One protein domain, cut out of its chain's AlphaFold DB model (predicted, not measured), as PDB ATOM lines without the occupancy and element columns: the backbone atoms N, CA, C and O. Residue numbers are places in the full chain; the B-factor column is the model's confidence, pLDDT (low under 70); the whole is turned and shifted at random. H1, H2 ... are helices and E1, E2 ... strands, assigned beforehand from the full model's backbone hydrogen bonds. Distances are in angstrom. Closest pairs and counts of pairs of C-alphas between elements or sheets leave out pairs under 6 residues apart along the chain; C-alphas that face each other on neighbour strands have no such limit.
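Overview. This is residues 16 to 143 of the 181 residues of an uncharacterized protein of Bryobacterales bacterium (UniProt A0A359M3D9). A twisted sheet of six strands runs through the middle, with H1 covering one face and H4 the other, in three layers, helices on both faces of a sheet. H3 sits next to H4, and H5 lies by the edge strand E6, far from the middle. The printed part has 128 residues with five named helices and six named strands, in the chain order E1 H1 E2 E3 H2 H3 E4 H4 E5 E6 H5. The sheet is mixed, in the order E3 E2 E1 E4 E5 E6, and the class is mixed, helices and strands. The whole is compact and rounded, with a radius of gyration of the C-alphas of 14.1 A and spans of 37 by 35 by 25 A.

Arrangement. E1, residues 16 to 19, and E4, residues 88 to 92, are parallel at 5 degrees, with N 18 and O 90 within hydrogen-bond range at 2.8 A. E2, residues 42 to 46, is parallel to E1 at 31 degrees, with N 17 and O 43 at 2.9 A. The edge strand E3, residues 62 to 64, is parallel to E2 at 15 degrees, with N 63 and O 44 at 2.8 A. E5, residues 113 to 117, is parallel to E4 at 22 degrees, with N 91 and O 115 at 2.8 A. E6, residues 123 to 125, forms an antiparallel hairpin with E5 at 156 degrees, with N 116 and O 124 at 2.8 A. H1, residues 23 to 36, is over E4 at a height over the sheet of 8.6 A; the closest C-alphas of the two, Leu 26 and Ile 92, are 7.3 A apart. H4, residues 100 to 109, is on the opposite face, over E1 and E4 at a height of 10.0 A; its closest C-alpha to E4 is Lys 103, 6.9 A from that of Leu 91. E1, H1, E2 and E4, H4, E5 are strand-helix-strand units, two parallel neighbour strands with a helix between, each with a right-handed crossover. H3, residues 70 to 83, only grazes the sheet with residues 77 to 81; it only just touches H4, with 3 pairs of C-alphas within 8 A, the closest Tyr 78 and Val 106 at 7.2 A, at a steep tilt of 42 degrees, the same way. H2, residues 65 to 68, touches H3 only at the corner, the closest C-alphas being Tyr 68 and Arg 74 at 5.4 A. E3, H2 H3, E4 is a split unit, with E2 and E1 between its strands, and its crossover is right-handed. H5, residues 131 to 141, only grazes the sheet with residues 131 to 137. Every O i to N i+4 pair is within hydrogen-bond range in H3, H4 and H5, against 8 of 10 in H1; H2 is too short for such a pair.

Along the chain. E1 begins at C-alpha 16, (108.951, 108.269, 108.295). H1 is 20.6 A long from first to last C-alpha, H3 20.4 A, H5 15.0 A and H4 14.3 A. E5 is 13.4 A long, E4 13.1 A and E2 12.7 A. H5 ends at C-alpha 141, (113.092, 90.886, 121.766).

Size, cuts and confidence. The two C-alphas farthest apart, those of Asp 58 and Gly 143, are 40.0 A apart. The printed part has no cut. The link from E2 to E3, residues 47 to 61, is long. The mean pLDDT of the printed part is 88.0, and residues 95 to 97 and 142 to 143 are under 70.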
ATOM      1  N   LEU A  16     110.123 108.935 107.733       96.31
ATOM      2  CA  LEU A  16     108.951 108.269 108.295       96.31
ATOM      3  C   LEU A  16     109.316 107.762 109.686       96.31
ATOM      4  O   LEU A  16     110.298 107.034 109.815       96.31
ATOM      5  N   VAL A  17     108.536 108.086 110.710       94.94
ATOM      6  CA  VAL A  17     108.702 107.518 112.054       94.94
ATOM      7  C   VAL A  17     107.510 106.628 112.377       94.94
ATOM      8  O   VAL A  17     106.368 107.031 112.187       94.94
ATOM      9  N   ILE A  18     107.763 105.408 112.848       93.12
ATOM     10  CA  ILE A  18     106.719 104.469 113.265       93.12
ATOM     11  C   ILE A  18     106.614 104.462 114.794       93.12
ATOM     12  O   ILE A  18     107.447 103.858 115.476       93.12
ATOM     13  N   GLU A  19     105.563 105.091 115.320       91.31
ATOM     14  CA  GLU A  19     105.179 105.074 116.735       91.31
ATOM     15  C   GLU A  19     104.357 103.823 117.021       91.31
ATOM     16  O   GLU A  19     103.313 103.565 116.428       91.31
ATOM     17  N   SER A  20     104.872 102.990 117.907       79.38
ATOM     18  CA  SER A  20     104.308 101.661 118.147       79.38
ATOM     19  C   SER A  20     104.733 101.147 119.515       79.38
ATOM     20  O   SER A  20     105.152  99.998 119.663       79.38
ATOM     21  N   GLY A  21     104.718 102.076 120.465       79.31
ATOM     22  CA  GLY A  21     105.280 101.969 121.794       79.31
ATOM     23  C   GLY A  21     105.169 103.297 122.542       79.31
ATOM     24  O   GLY A  21     104.515 104.218 122.059       79.31
ATOM     25  N   SER A  22     105.850 103.414 123.678       84.88
ATOM     26  CA  SER A  22     105.758 104.564 124.579       84.88
ATOM     27  C   SER A  22     105.972 105.911 123.885       84.88
ATOM     28  O   SER A  22     107.045 106.192 123.352       84.88
ATOM     29  N   ARG A  23     104.947 106.764 123.953       88.12
ATOM     30  CA  ARG A  23     104.902 108.081 123.303       88.12
ATOM     31  C   ARG A  23     106.056 109.007 123.678       88.12
ATOM     32  O   ARG A  23     106.539 109.723 122.810       88.12
ATOM     33  N   TYR A  24     106.513 108.979 124.930       88.81
ATOM     34  CA  TYR A  24     107.586 109.865 125.393       88.81
ATOM     35  C   TYR A  24     108.869 109.710 124.556       88.81
ATOM     36  O   TYR A  24     109.488 110.704 124.215       88.81
ATOM     37  N   LEU A  25     109.190 108.492 124.091       89.31
ATOM     38  CA  LEU A  25     110.353 108.242 123.228       89.31
ATOM     39  C   LEU A  25     110.276 109.021 121.912       89.31
ATOM     40  O   LEU A  25     111.285 109.491 121.393       89.31
ATOM     41  N   LEU A  26     109.071 109.139 121.351       90.50
ATOM     42  CA  LEU A  26     108.846 109.961 120.171       90.50
ATOM     43  C   LEU A  26     108.901 111.448 120.521       90.50
ATOM     44  O   LEU A  26     109.452 112.229 119.749       90.50
ATOM     45  N   GLU A  27     108.318 111.832 121.658       91.44
ATOM     46  CA  GLU A  27     108.293 113.226 122.101       91.44
ATOM     47  C   GLU A  27     109.691 113.780 122.380       91.44
ATOM     48  O   GLU A  27     109.911 114.952 122.084       91.44
ATOM     49  N   ASP A  28     110.627 112.938 122.819       90.56
ATOM     50  CA  ASP A  28     112.040 113.278 123.017       90.56
ATOM     51  C   ASP A  28     112.838 113.258 121.699       90.56
ATOM     52  O   ASP A  28     113.715 114.094 121.475       90.56
ATOM     53  N   LEU A  29     112.515 112.336 120.780       91.12
ATOM     54  CA  LEU A  29     113.196 112.209 119.486       91.12
ATOM     55  C   LEU A  29     112.897 113.385 118.543       91.12
ATOM     56  O   LEU A  29     113.796 113.883 117.861       91.12
ATOM     57  N   LEU A  30     111.628 113.792 118.443       93.00
ATOM     58  CA  LEU A  30     111.180 114.777 117.454       93.00
ATOM     59  C   LEU A  30     111.871 116.148 117.592       93.00
ATOM     60  O   LEU A  30     112.327 116.659 116.568       93.00
ATOM     61  N   PRO A  31     112.023 116.740 118.794       92.88
ATOM     62  CA  PRO A  31     112.758 117.989 118.974       92.88
ATOM     63  C   PRO A  31     114.195 117.915 118.463       92.88
ATOM     64  O   PRO A  31     114.615 118.803 117.727       92.88
ATOM     65  N   GLY A  32     114.925 116.841 118.787       91.12
ATOM     66  CA  GLY A  32     116.289 116.639 118.295       91.12
ATOM     67  C   GLY A  32     116.330 116.525 116.770       91.12
ATOM     68  O   GLY A  32     117.156 117.159 116.114       91.12
ATOM     69  N   LEU A  33     115.380 115.788 116.188       91.31
ATOM     70  CA  LEU A  33     115.264 115.653 114.739       91.31
ATOM     71  C   LEU A  33     115.015 117.008 114.061       91.31
ATOM     72  O   LEU A  33     115.681 117.320 113.079       91.31
ATOM     73  N   TYR A  34     114.109 117.831 114.592       93.44
ATOM     74  CA  TYR A  34     113.827 119.159 114.041       93.44
ATOM     75  C   TYR A  34     114.952 120.168 114.290       93.44
ATOM     76  O   TYR A  34     115.166 121.040 113.455       93.44
ATOM     77  N   ALA A  35     115.686 120.061 115.397       92.88
ATOM     78  CA  ALA A  35     116.822 120.938 115.677       92.88
ATOM     79  C   ALA A  35     117.988 120.687 114.706       92.88
ATOM     80  O   ALA A  35     118.597 121.631 114.211       92.88
ATOM     81  N   HIS A  36     118.278 119.418 114.400       91.69
ATOM     82  CA  HIS A  36     119.359 119.046 113.482       91.69
ATOM     83  C   HIS A  36     118.946 119.065 112.006       91.69
ATOM     84  O   HIS A  36     119.792 119.235 111.127       91.69
ATOM     85  N   HIS A  37     117.654 118.895 111.723       92.56
ATOM     86  CA  HIS A  37     117.100 118.838 110.373       92.56
ATOM     87  C   HIS A  37     115.822 119.685 110.270       92.56
ATOM     88  O   HIS A  37     114.729 119.134 110.111       92.56
ATOM     89  N   PRO A  38     115.939 121.026 110.345       88.81
ATOM     90  CA  PRO A  38     114.787 121.915 110.455       88.81
ATOM     91  C   PRO A  38     113.823 121.765 109.284       88.81
ATOM     92  O   PRO A  38     112.624 121.628 109.501       88.81
ATOM     93  N   ASP A  39     114.318 121.709 108.051       91.06
ATOM     94  CA  ASP A  39     113.473 121.736 106.850       91.06
ATOM     95  C   ASP A  39     112.961 120.362 106.412       91.06
ATOM     96  O   ASP A  39     112.280 120.241 105.393       91.06
ATOM     97  N   VAL A  40     113.270 119.309 107.170       92.06
ATOM     98  CA  VAL A  40     112.932 117.950 106.758       92.06
ATOM     99  C   VAL A  40     111.486 117.615 107.130       92.06
ATOM    100  O   VAL A  40     111.127 117.663 108.307       92.06
ATOM    101  N   PRO A  41     110.646 117.211 106.159       94.88
ATOM    102  CA  PRO A  41     109.325 116.678 106.450       94.88
ATOM    103  C   PRO A  41     109.427 115.343 107.190       94.88
ATOM    104  O   PRO A  41     110.138 114.418 106.766       94.88
ATOM    105  N   VAL A  42     108.678 115.244 108.285       96.00
ATOM    106  CA  VAL A  42     108.623 114.064 109.152       96.00
ATOM    107  C   VAL A  42     107.190 113.566 109.186       96.00
ATOM    108  O   VAL A  42     106.331 114.175 109.816       96.00
ATOM    109  N   ASP A  43     106.938 112.448 108.517       96.50
ATOM    110  CA  ASP A  43     105.648 111.771 108.566       96.50
ATOM    111  C   ASP A  43     105.631 110.753 109.715       96.50
ATOM    112  O   ASP A  43     106.643 110.121 110.039       96.50
ATOM    113  N   LEU A  44     104.463 110.567 110.322       95.44
ATOM    114  CA  LEU A  44     104.249 109.699 111.473       95.44
ATOM    115  C   LEU A  44     103.311 108.554 111.102       95.44
ATOM    116  O   LEU A  44     102.219 108.781 110.598       95.44
ATOM    117  N   PHE A  45     103.693 107.319 111.406       94.50
ATOM    118  CA  PHE A  45     102.798 106.169 111.367       94.50
ATOM    119  C   PHE A  45     102.573 105.643 112.782       94.50
ATOM    120  O   PHE A  45     103.513 105.177 113.413       94.50
ATOM    121  N   THR A  46     101.341 105.720 113.281       92.19
ATOM    122  CA  THR A  46     101.028 105.460 114.691       92.19
ATOM    123  C   THR A  46      99.828 104.533 114.885       92.19
ATOM    124  O   THR A  46      98.922 104.477 114.052       92.19
ATOM    125  N   CYS A  47      99.793 103.803 116.002       88.12
ATOM    126  CA  CYS A  47      98.583 103.143 116.509       88.12
ATOM    127  C   CYS A  47      97.775 103.994 117.496       88.12
ATOM    128  O   CYS A  47      96.688 103.576 117.888       88.12
ATOM    129  N   TYR A  48      98.283 105.151 117.920       88.38
ATOM    130  CA  TYR A  48      97.612 105.989 118.904       88.38
ATOM    131  C   TYR A  48      96.560 106.913 118.265       88.38
ATOM    132  O   TYR A  48      96.732 107.372 117.132       88.38
ATOM    133  N   PRO A  49      95.480 107.247 118.996       85.06
ATOM    134  CA  PRO A  49      94.446 108.173 118.527       85.06
ATOM    135  C   PRO A  49      94.875 109.653 118.590       85.06
ATOM    136  O   PRO A  49      94.433 110.461 117.775       85.06
ATOM    137  N   GLY A  50      95.784 110.038 119.488       88.06
ATOM    138  CA  GLY A  50      96.282 111.418 119.593       88.06
ATOM    139  C   GLY A  50      97.555 111.678 118.783       88.06
ATOM    140  O   GLY A  50      98.230 110.732 118.381       88.06
ATOM    141  N   LEU A  51      97.924 112.950 118.626       90.38
ATOM    142  CA  LEU A  51      99.237 113.358 118.112       90.38
ATOM    143  C   LEU A  51     100.250 113.511 119.262       90.38
ATOM    144  O   LEU A  51      99.833 113.837 120.378       90.38
ATOM    145  N   PRO A  52     101.550 113.268 119.026       90.38
ATOM    146  CA  PRO A  52     102.610 113.658 119.955       90.38
ATOM    147  C   PRO A  52     102.651 115.180 120.104       90.38
ATOM    148  O   PRO A  52     102.445 115.895 119.122       90.38
ATOM    149  N   ARG A  53     102.954 115.685 121.302       91.06
ATOM    150  CA  ARG A  53     102.965 117.137 121.577       91.06
ATOM    151  C   ARG A  53     103.945 117.907 120.697       91.06
ATOM    152  O   ARG A  53     103.665 119.024 120.286       91.06
ATOM    153  N   THR A  54     105.085 117.293 120.413       91.56
ATOM    154  CA  THR A  54     106.167 117.887 119.625       91.56
ATOM    155  C   THR A  54     106.012 117.640 118.124       91.56
ATOM    156  O   THR A  54     106.847 118.095 117.349       91.56
ATOM    157  N   PHE A  55     104.954 116.947 117.681       93.81
ATOM    158  CA  PHE A  55     104.739 116.662 116.265       93.81
ATOM    159  C   PHE A  55     104.261 117.889 115.489       93.81
ATOM    160  O   PHE A  55     103.298 118.563 115.852       93.81
ATOM    161  N   ARG A  56     104.909 118.122 114.350       91.94
ATOM    162  CA  ARG A  56     104.641 119.242 113.454       91.94
ATOM    163  C   ARG A  56     103.681 118.863 112.335       91.94
ATOM    164  O   ARG A  56     104.103 118.478 111.246       91.94
ATOM    165  N   ALA A  57     102.382 118.987 112.603       90.12
ATOM    166  CA  ALA A  57     101.331 118.694 111.623       90.12
ATOM    167  C   ALA A  57     101.356 119.621 110.390       90.12
ATOM    168  O   ALA A  57     100.840 119.252 109.341       90.12
ATOM    169  N   ASP A  58     101.997 120.789 110.486       91.00
ATOM    170  CA  ASP A  58     102.261 121.698 109.364       91.00
ATOM    171  C   ASP A  58     103.258 121.120 108.343       91.00
ATOM    172  O   ASP A  58     103.272 121.527 107.184       91.00
ATOM    173  N   ARG A  59     104.097 120.166 108.765       88.38
ATOM    174  CA  ARG A  59     105.223 119.627 107.980       88.38
ATOM    175  C   ARG A  59     105.240 118.106 107.854       88.38
ATOM    176  O   ARG A  59     106.224 117.534 107.378       88.38
ATOM    177  N   GLY A  60     104.171 117.446 108.273       92.62
ATOM    178  CA  GLY A  60     104.116 115.998 108.346       92.62
ATOM    179  C   GLY A  60     102.698 115.472 108.255       92.62
ATOM    180  O   GLY A  60     101.751 116.075 108.752       92.62
ATOM    181  N   LEU A  61     102.559 114.311 107.632       94.75
ATOM    182  CA  LEU A  61     101.314 113.562 107.584       94.75
ATOM    183  C   LEU A  61     101.297 112.491 108.663       94.75
ATOM    184  O   LEU A  61     102.327 111.908 109.005       94.75
ATOM    185  N   VAL A  62     100.096 112.193 109.152       95.19
ATOM    186  CA  VAL A  62      99.879 111.116 110.114       95.19
ATOM    187  C   VAL A  62      99.089 109.995 109.469       95.19
ATOM    188  O   VAL A  62      97.962 110.175 109.021       95.19
ATOM    189  N   PHE A  63      99.696 108.819 109.461       94.38
ATOM    190  CA  PHE A  63      99.084 107.560 109.092       94.38
ATOM    191  C   PHE A  63      98.673 106.857 110.379       94.38
ATOM    192  O   PHE A  63      99.501 106.661 111.272       94.38
ATOM    193  N   ARG A  64      97.412 106.444 110.492       92.44
ATOM    194  CA  ARG A  64      96.957 105.682 111.657       92.44
ATOM    195  C   ARG A  64      96.746 104.238 111.270       92.44
ATOM    196  O   ARG A  64      96.077 103.940 110.288       92.44
ATOM    197  N   ALA A  65      97.280 103.313 112.057       90.44
ATOM    198  CA  ALA A  65      97.089 101.885 111.818       90.44
ATOM    199  C   ALA A  65      95.601 101.484 111.824       90.44
ATOM    200  O   ALA A  65      95.222 100.546 111.119       90.44
ATOM    201  N   SER A  66      94.764 102.210 112.577       90.00
ATOM    202  CA  SER A  66      93.302 102.073 112.597       90.00
ATOM    203  C   SER A  66      92.662 102.256 111.222       90.00
ATOM    204  O   SER A  66      91.687 101.574 110.930       90.00
ATOM    205  N   ASP A  67      93.237 103.096 110.364       91.69
ATOM    206  CA  ASP A  67      92.620 103.501 109.095       91.69
ATOM    207  C   ASP A  67      92.891 102.480 107.976       91.69
ATOM    208  O   ASP A  67      92.279 102.516 106.909       91.69
ATOM    209  N   TYR A  68      93.801 101.528 108.218       91.19
ATOM    210  CA  TYR A  68      94.286 100.576 107.219       91.19
ATOM    211  C   TYR A  68      93.963  99.111 107.560       91.19
ATOM    212  O   TYR A  68      94.786  98.210 107.354       91.19
ATOM    213  N   GLN A  69      92.748  98.846 108.047       88.00
ATOM    214  CA  GLN A  69      92.289  97.484 108.346       88.00
ATOM    215  C   GLN A  69      92.043  96.644 107.082       88.00
ATOM    216  O   GLN A  69      91.523  97.101 106.066       88.00
ATOM    217  N   GLY A  70      92.410  95.361 107.141       89.44
ATOM    218  CA  GLY A  70      92.199  94.416 106.040       89.44
ATOM    219  C   GLY A  70      93.298  94.409 104.964       89.44
ATOM    220  O   GLY A  70      94.309  95.105 105.031       89.44
ATOM    221  N   ARG A  71      93.183  93.508 103.978       88.19
ATOM    222  CA  ARG A  71      94.156  93.369 102.868       88.19
ATOM    223  C   ARG A  71      94.189  94.570 101.899       88.19
ATOM    224  O   ARG A  71      95.305  94.987 101.581       88.19
ATOM    225  N   PRO A  72      93.056  95.123 101.421       92.06
ATOM    226  CA  PRO A  72      93.093  96.211 100.440       92.06
ATOM    227  C   PRO A  72      93.638  97.511 101.039       92.06
ATOM    228  O   PRO A  72      94.540  98.111 100.458       92.06
ATOM    229  N   ALA A  73      93.203  97.890 102.244       92.44
ATOM    230  CA  ALA A  73      93.697  99.095 102.903       92.44
ATOM    231  C   ALA A  73      95.197  98.994 103.239       92.44
ATOM    232  O   ALA A  73      95.952  99.936 103.023       92.44
ATOM    233  N   ARG A  74      95.682  97.804 103.625       90.31
ATOM    234  CA  ARG A  74      97.124  97.525 103.735       90.31
ATOM    235  C   ARG A  74      97.898  97.828 102.459       90.31
ATOM    236  O   ARG A  74      98.941  98.470 102.515       90.31
ATOM    237  N   ARG A  75      97.414  97.341 101.311       91.12
ATOM    238  CA  ARG A  75      98.053  97.605 100.012       91.12
ATOM    239  C   ARG A  75      98.074  99.098  99.704       91.12
ATOM    240  O   ARG A  75      99.114  99.590  99.279       91.12
ATOM    241  N   ARG A  76      96.973  99.799  99.989       93.75
ATOM    242  CA  ARG A  76      96.876 101.256  99.856       93.75
ATOM    243  C   ARG A  76      97.926 101.975 100.705       93.75
ATOM    244  O   ARG A  76      98.662 102.780 100.149       93.75
ATOM    245  N   LEU A  77      98.081 101.619 101.986       93.06
ATOM    246  CA  LEU A  77      99.134 102.191 102.835       93.06
ATOM    247  C   LEU A  77     100.517 101.998 102.208       93.06
ATOM    248  O   LEU A  77     101.288 102.941 102.096       93.06
ATOM    249  N   TYR A  78     100.851 100.779 101.776       91.50
ATOM    250  CA  TYR A  78     102.176 100.516 101.211       91.50
ATOM    251  C   TYR A  78     102.431 101.286  99.913       91.50
ATOM    252  O   TYR A  78     103.555 101.739  99.702       91.50
ATOM    253  N   ALA A  79     101.412 101.454  99.070       92.00
ATOM    254  CA  ALA A  79     101.502 102.278  97.870       92.00
ATOM    255  C   ALA A  79     101.712 103.760  98.226       92.00
ATOM    256  O   ALA A  79     102.647 104.381  97.727       92.00
ATOM    257  N   GLU A  80     100.917 104.291  99.157       94.25
ATOM    258  CA  GLU A  80     101.025 105.664  99.656       94.25
ATOM    259  C   GLU A  80     102.393 105.956 100.282       94.25
ATOM    260  O   GLU A  80     102.978 107.012 100.031       94.25
ATOM    261  N   LEU A  81     102.924 105.029 101.082       93.88
ATOM    262  CA  LEU A  81     104.232 105.198 101.702       93.88
ATOM    263  C   LEU A  81     105.371 105.087 100.679       93.88
ATOM    264  O   LEU A  81     106.350 105.822 100.766       93.88
ATOM    265  N   SER A  82     105.248 104.197  99.693       90.44
ATOM    266  CA  SER A  82     106.278 104.031  98.656       90.44
ATOM    267  C   SER A  82     106.336 105.229  97.708       90.44
ATOM    268  O   SER A  82     107.427 105.653  97.329       90.44
ATOM    269  N   ALA A  83     105.182 105.820  97.379       92.69
ATOM    270  CA  ALA A  83     105.087 107.012  96.536       92.69
ATOM    271  C   ALA A  83     105.762 108.250  97.153       92.69
ATOM    272  O   ALA A  83     106.192 109.141  96.429       92.69
ATOM    273  N   ARG A  84     105.898 108.299  98.484       92.62
ATOM    274  CA  ARG A  84     106.490 109.432  99.216       92.62
ATOM    275  C   ARG A  84     108.018 109.428  99.275       92.62
ATOM    276  O   ARG A  84     108.597 110.378  99.785       92.62
ATOM    277  N   GLN A  85     108.668 108.386  98.751       91.00
ATOM    278  CA  GLN A  85     110.128 108.311  98.604       91.00
ATOM    279  C   GLN A  85     110.921 108.591  99.896       91.00
ATOM    280  O   GLN A  85     111.964 109.250  99.873       91.00
ATOM    281  N   TYR A  86     110.458 108.059 101.031       94.50
ATOM    282  CA  TYR A  86     111.194 108.160 102.291       94.50
ATOM    283  C   TYR A  86     112.611 107.622 102.156       94.50
ATOM    284  O   TYR A  86     112.842 106.526 101.631       94.50
ATOM    285  N   ASN A  87     113.565 108.379 102.682       93.81
ATOM    286  CA  ASN A  87     114.964 107.997 102.655       93.81
ATOM    287  C   ASN A  87     115.501 107.647 104.048       93.81
ATOM    288  O   ASN A  87     116.492 106.914 104.127       93.81
ATOM    289  N   ILE A  88     114.802 108.060 105.104       95.06
ATOM    290  CA  ILE A  88     115.037 107.662 106.490       95.06
ATOM    291  C   ILE A  88     113.754 107.048 107.068       95.06
ATOM    292  O   ILE A  88     112.654 107.546 106.825       95.06
ATOM    293  N   LEU A  89     113.900 105.964 107.828       94.94
ATOM    294  CA  LEU A  89     112.816 105.298 108.549       94.94
ATOM    295  C   LEU A  89     113.214 105.109 110.017       94.94
ATOM    296  O   LEU A  89     114.157 104.375 110.298       94.94
ATOM    297  N   GLY A  90     112.487 105.732 110.937       93.75
ATOM    298  CA  GLY A  90     112.641 105.539 112.376       93.75
ATOM    299  C   GLY A  90     111.662 104.498 112.901       93.75
ATOM    300  O   GLY A  90     110.454 104.629 112.711       93.75
ATOM    301  N   LEU A  91     112.159 103.462 113.570       91.56
ATOM    302  CA  LEU A  91     111.335 102.457 114.240       91.56
ATOM    303  C   LEU A  91     111.431 102.634 115.750       91.56
ATOM    304  O   LEU A  91     112.454 102.298 116.345       91.56
ATOM    305  N   ILE A  92     110.351 103.098 116.376       89.44
ATOM    306  CA  ILE A  92     110.290 103.194 117.834       89.44
ATOM    307  C   ILE A  92     109.889 101.843 118.392       89.44
ATOM    308  O   ILE A  92     108.863 101.258 118.015       89.44
ATOM    309  N   CYS A  93     110.707 101.332 119.300       81.75
ATOM    310  CA  CYS A  93     110.439 100.070 119.945       81.75
ATOM    311  C   CYS A  93     110.606 100.177 121.460       81.75
ATOM    312  O   CYS A  93     111.730 100.198 121.942       81.75
ATOM    313  N   SER A  94     109.492 100.149 122.188       74.62
ATOM    314  CA  SER A  94     109.443 100.257 123.652       74.62
ATOM    315  C   SER A  94     109.234  98.903 124.351       74.62
ATOM    316  O   SER A  94     108.437  98.796 125.277       74.62
ATOM    317  N   GLY A  95     109.840  97.825 123.846       66.56
ATOM    318  CA  GLY A  95     109.653  96.470 124.397       66.56
ATOM    319  C   GLY A  95     108.283  95.810 124.151       66.56
ATOM    320  O   GLY A  95     108.163  94.594 124.280       66.56
ATOM    321  N   GLU A  96     107.266  96.555 123.719       68.00
ATOM    322  CA  GLU A  96     105.928  96.023 123.442       68.00
ATOM    323  C   GLU A  96     105.822  95.474 122.001       68.00
ATOM    324  O   GLU A  96     106.224  96.151 121.044       68.00
ATOM    325  N   PRO A  97     105.244  94.272 121.777       64.38
ATOM    326  CA  PRO A  97     105.054  93.701 120.441       64.38
ATOM    327  C   PRO A  97     103.868  94.342 119.693       64.38
ATOM    328  O   PRO A  97     103.089  93.659 119.021       64.38
ATOM    329  N   ILE A  98     103.719  95.663 119.789       70.88
ATOM    330  CA  ILE A  98     102.664  96.431 119.129       70.88
ATOM    331  C   ILE A  98     103.095  96.750 117.698       70.88
ATOM    332  O   ILE A  98     104.235  97.121 117.423       70.88
ATOM    333  N   MET A  99     102.173  96.567 116.748       78.31
ATOM    334  CA  MET A  99     102.397  96.812 115.317       78.31
ATOM    335  C   MET A  99     103.587  96.053 114.694       78.31
ATOM    336  O   MET A  99     104.017  96.402 113.598       78.31
ATOM    337  N   THR A 100     104.090  94.978 115.309       77.75
ATOM    338  CA  THR A 100     105.278  94.235 114.840       77.75
ATOM    339  C   THR A 100     105.205  93.872 113.354       77.75
ATOM    340  O   THR A 100     106.139  94.135 112.601       77.75
ATOM    341  N   LYS A 101     104.057  93.352 112.890       81.75
ATOM    342  CA  LYS A 101     103.840  93.044 111.464       81.75
ATOM    343  C   LYS A 101     103.988  94.286 110.583       81.75
ATOM    344  O   LYS A 101     104.613  94.218 109.533       81.75
ATOM    345  N   TRP A 102     103.433  95.415 111.005       84.62
ATOM    346  CA  TRP A 102     103.511  96.667 110.262       84.62
ATOM    347  C   TRP A 102     104.938  97.210 110.202       84.62
ATOM    348  O   TRP A 102     105.416  97.462 109.100       84.62
ATOM    349  N   LYS A 103     105.637  97.310 111.344       83.25
ATOM    350  CA  LYS A 103     107.024  97.808 111.419       83.25
ATOM    351  C   LYS A 103     107.928  97.073 110.433       83.25
ATOM    352  O   LYS A 103     108.586  97.700 109.606       83.25
ATOM    353  N   TRP A 104     107.899  95.740 110.472       83.06
ATOM    354  CA  TRP A 104     108.755  94.913 109.623       83.06
ATOM    355  C   TRP A 104     108.340  94.937 108.155       83.06
ATOM    356  O   TRP A 104     109.204  95.033 107.288       83.06
ATOM    357  N   MET A 105     107.039  94.911 107.850       86.62
ATOM    358  CA  MET A 105     106.587  94.988 106.456       86.62
ATOM    359  C   MET A 105     106.894  96.347 105.823       86.62
ATOM    360  O   MET A 105     107.257  96.397 104.650       86.62
ATOM    361  N   VAL A 106     106.766  97.437 106.582       89.12
ATOM    362  CA  VAL A 106     107.123  98.786 106.130       89.12
ATOM    363  C   VAL A 106     108.638  98.896 105.946       89.12
ATOM    364  O   VAL A 106     109.081  99.288 104.869       89.12
ATOM    365  N   ALA A 107     109.436  98.451 106.921       87.31
ATOM    366  CA  ALA A 107     110.897  98.446 106.824       87.31
ATOM    367  C   ALA A 107     111.434  97.580 105.671       87.31
ATOM    368  O   ALA A 107     112.452  97.912 105.070       87.31
ATOM    369  N   ALA A 108     110.748  96.484 105.333       86.06
ATOM    370  CA  ALA A 108     111.121  95.630 104.211       86.06
ATOM    371  C   ALA A 108     110.763  96.242 102.844       86.06
ATOM    372  O   ALA A 108     111.489  96.023 101.873       86.06
ATOM    373  N   ARG A 109     109.647  96.978 102.755       88.00
ATOM    374  CA  ARG A 109     109.127  97.529 101.491       88.00
ATOM    375  C   ARG A 109     109.682  98.898 101.138       88.00
ATOM    376  O   ARG A 109     109.866  99.178  99.957       88.00
ATOM    377  N   ILE A 110     109.936  99.743 102.129       88.88
ATOM    378  CA  ILE A 110     110.431 101.095 101.885       88.88
ATOM    379  C   ILE A 110     111.957 101.047 101.747       88.88
ATOM    380  O   ILE A 110     112.639 100.574 102.656       88.88
ATOM    381  N   PRO A 111     112.537 101.572 100.653       87.50
ATOM    382  CA  PRO A 111     113.984 101.598 100.437       87.50
ATOM    383  C   PRO A 111     114.692 102.705 101.248       87.50
ATOM    384  O   PRO A 111     115.600 103.373 100.749       87.50
ATOM    385  N   ALA A 112     114.303 102.890 102.510       91.62
ATOM    386  CA  ALA A 112     114.872 103.869 103.428       91.62
ATOM    387  C   ALA A 112     116.046 103.284 104.228       91.62
ATOM    388  O   ALA A 112     116.207 102.067 104.358       91.62
ATOM    389  N   LYS A 113     116.899 104.164 104.759       93.31
ATOM    390  CA  LYS A 113     117.864 103.791 105.794       93.31
ATOM    391  C   LYS A 113     117.100 103.737 107.115       93.31
ATOM    392  O   LYS A 113     116.459 104.716 107.485       93.31
ATOM    393  N   VAL A 114     117.134 102.587 107.779       93.31
ATOM    394  CA  VAL A 114     116.335 102.351 108.982       93.31
ATOM    395  C   VAL A 114     117.188 102.606 110.216       93.31
ATOM    396  O   VAL A 114     118.283 102.052 110.308       93.31
ATOM    397  N   PHE A 115     116.696 103.405 111.154       92.88
ATOM    398  CA  PHE A 115     117.210 103.457 112.518       92.88
ATOM    399  C   PHE A 115     116.151 102.937 113.484       92.88
ATOM    400  O   PHE A 115     114.948 103.006 113.221       92.88
ATOM    401  N   VAL A 116     116.608 102.379 114.593       90.75
ATOM    402  CA  VAL A 116     115.762 101.826 115.644       90.75
ATOM    403  C   VAL A 116     116.045 102.598 116.917       90.75
ATOM    404  O   VAL A 116     117.204 102.699 117.304       90.75
ATOM    405  N   LEU A 117     114.994 103.126 117.539       90.06
ATOM    406  CA  LEU A 117     115.042 103.751 118.857       90.06
ATOM    407  C   LEU A 117     114.586 102.727 119.900       90.06
ATOM    408  O   LEU A 117     113.520 102.113 119.749       90.06
ATOM    409  N   ASN A 118     115.414 102.520 120.916       86.06
ATOM    410  CA  ASN A 118     115.172 101.587 122.003       86.06
ATOM    411  C   ASN A 118     114.342 102.210 123.139       86.06
ATOM    412  O   ASN A 118     114.209 103.428 123.218       86.06
ATOM    413  N   GLU A 119     113.847 101.379 124.060       82.69
ATOM    414  CA  GLU A 119     113.156 101.817 125.281       82.69
ATOM    415  C   GLU A 119     113.978 102.757 126.180       82.69
ATOM    416  O   GLU A 119     113.394 103.534 126.924       82.69
ATOM    417  N   ASN A 120     115.309 102.730 126.082       81.50
ATOM    418  CA  ASN A 120     116.196 103.607 126.854       81.50
ATOM    419  C   ASN A 120     116.412 104.989 126.208       81.50
ATOM    420  O   ASN A 120     117.152 105.798 126.752       81.50
ATOM    421  N   GLY A 121     115.842 105.247 125.024       78.62
ATOM    422  CA  GLY A 121     116.124 106.459 124.245       78.62
ATOM    423  C   GLY A 121     117.390 106.380 123.379       78.62
ATOM    424  O   GLY A 121     117.655 107.288 122.596       78.62
ATOM    425  N   ASP A 122     118.137 105.275 123.437       86.00
ATOM    426  CA  ASP A 122     119.268 105.028 122.538       86.00
ATOM    427  C   ASP A 122     118.789 104.659 121.132       86.00
ATOM    428  O   ASP A 122     117.885 103.830 120.974       86.00
ATOM    429  N   TYR A 123     119.433 105.199 120.096       88.50
ATOM    430  CA  TYR A 123     119.169 104.808 118.714       88.50
ATOM    431  C   TYR A 123     120.381 104.162 118.045       88.50
ATOM    432  O   TYR A 123     121.532 104.511 118.298       88.50
ATOM    433  N   PHE A 124     120.119 103.228 117.134       90.56
ATOM    434  CA  PHE A 124     121.145 102.627 116.284       90.56
ATOM    435  C   PHE A 124     120.636 102.430 114.857       90.56
ATOM    436  O   PHE A 124     119.446 102.225 114.609       90.56
ATOM    437  N   TRP A 125     121.553 102.461 113.893       92.00
ATOM    438  CA  TRP A 125     121.229 102.199 112.495       92.00
ATOM    439  C   TRP A 125     121.122 100.700 112.244       92.00
ATOM    440  O   TRP A 125     121.984  99.921 112.644       92.00
ATOM    441  N   LEU A 126     120.080 100.281 111.533       89.25
ATOM    442  CA  LEU A 126     119.934  98.908 111.074       89.25
ATOM    443  C   LEU A 126     120.848  98.693 109.856       89.25
ATOM    444  O   LEU A 126     120.419  98.784 108.702       89.25
ATOM    445  N   ASP A 127     122.129  98.448 110.117       89.44
ATOM    446  CA  ASP A 127     123.135  98.159 109.102       89.44
ATOM    447  C   ASP A 127     124.215  97.181 109.576       89.44
ATOM    448  O   ASP A 127     124.250  96.748 110.730       89.44
ATOM    449  N   ARG A 128     125.108  96.810 108.654       84.81
ATOM    450  CA  ARG A 128     126.212  95.882 108.920       84.81
ATOM    451  C   ARG A 128     127.174  96.387 110.005       84.81
ATOM    452  O   ARG A 128     127.755  95.555 110.696       84.81
ATOM    453  N   GLY A 129     127.348  97.703 110.162       85.12
ATOM    454  CA  GLY A 129     128.221  98.276 111.195       85.12
ATOM    455  C   GLY A 129     127.707  97.986 112.604       85.12
ATOM    456  O   GLY A 129     128.479  97.643 113.494       85.12
ATOM    457  N   ASN A 130     126.387  97.991 112.770       86.00
ATOM    458  CA  ASN A 130     125.721  97.740 114.046       86.00
ATOM    459  C   ASN A 130     125.229  96.292 114.208       86.00
ATOM    460  O   ASN A 130     124.376  96.020 115.050       86.00
ATOM    461  N   TRP A 131     125.752  95.326 113.437       83.94
ATOM    462  CA  TRP A 131     125.229  93.950 113.428       83.94
ATOM    463  C   TRP A 131     125.222  93.278 114.810       83.94
ATOM    464  O   TRP A 131     124.286  92.548 115.133       83.94
ATOM    465  N   ARG A 132     126.231  93.542 115.653       85.25
ATOM    466  CA  ARG A 132     126.272  93.014 117.030       85.25
ATOM    467  C   ARG A 132     125.101  93.543 117.865       85.25
ATOM    468  O   ARG A 132     124.428  92.743 118.514       85.25
ATOM    469  N   THR A 133     124.827  94.845 117.781       84.75
ATOM    470  CA  THR A 133     123.699  95.518 118.442       84.75
ATOM    471  C   THR A 133     122.365  95.013 117.906       84.75
ATOM    472  O   THR A 133     121.513  94.601 118.686       84.75
ATOM    473  N   VAL A 134     122.213  94.930 116.579       84.75
ATOM    474  CA  VAL A 134     121.011  94.386 115.922       84.75
ATOM    475  C   VAL A 134     120.741  92.955 116.390       84.75
ATOM    476  O   VAL A 134     119.617  92.635 116.771       84.75
ATOM    477  N   ARG A 135     121.762  92.087 116.408       83.75
ATOM    478  CA  ARG A 135     121.625  90.695 116.858       83.75
ATOM    479  C   ARG A 135     121.234  90.617 118.328       83.75
ATOM    480  O   ARG A 135     120.327  89.861 118.663       83.75
ATOM    481  N   HIS A 136     121.902  91.378 119.195       83.00
ATOM    482  CA  HIS A 136     121.578  91.412 120.620       83.00
ATOM    483  C   HIS A 136     120.135  91.872 120.849       83.00
ATOM    484  O   HIS A 136     119.382  91.198 121.539       83.00
ATOM    485  N   PHE A 137     119.725  92.948 120.183       81.06
ATOM    486  CA  PHE A 137     118.372  93.482 120.243       81.06
ATOM    487  C   PHE A 137     117.313  92.484 119.761       81.06
ATOM    488  O   PHE A 137     116.283  92.313 120.409       81.06
ATOM    489  N   VAL A 138     117.558  91.779 118.650       79.31
ATOM    490  CA  VAL A 138     116.645  90.739 118.144       79.31
ATOM    491  C   VAL A 138     116.542  89.572 119.126       79.31
ATOM    492  O   VAL A 138     115.434  89.121 119.408       79.31
ATOM    493  N   LEU A 139     117.665  89.101 119.676       76.31
ATOM    494  CA  LEU A 139     117.673  88.035 120.683       76.31
ATOM    495  C   LEU A 139     116.942  88.462 121.958       76.31
ATOM    496  O   LEU A 139     116.158  87.684 122.498       76.31
ATOM    497  N   PHE A 140     117.142  89.705 122.393       76.50
ATOM    498  CA  PHE A 140     116.449  90.282 123.538       76.50
ATOM    499  C   PHE A 140     114.939  90.340 123.319       76.50
ATOM    500  O   PHE A 140     114.165  89.838 124.131       76.50
ATOM    501  N   ARG A 141     114.510  90.822 122.151       72.69
ATOM    502  CA  ARG A 141     113.092  90.886 121.766       72.69
ATOM    503  C   ARG A 141     112.446  89.521 121.550       72.69
ATOM    504  O   ARG A 141     111.245  89.389 121.744       72.69
ATOM    505  N   ALA A 142     113.220  88.510 121.165       67.56
ATOM    506  CA  ALA A 142     112.745  87.133 121.065       67.56
ATOM    507  C   ALA A 142     112.628  86.439 122.438       67.56
ATOM    508  O   ALA A 142     112.220  85.281 122.492       67.56
ATOM    509  N   GLY A 143     113.007  87.105 123.538       63.31
ATOM    510  CA  GLY A 143     113.099  86.483 124.863       63.31
ATOM    511  C   GLY A 143     114.223  85.445 124.959       63.31
ATOM    512  O   GLY A 143     114.246  84.636 125.884       63.31
TER     513      GLY A 143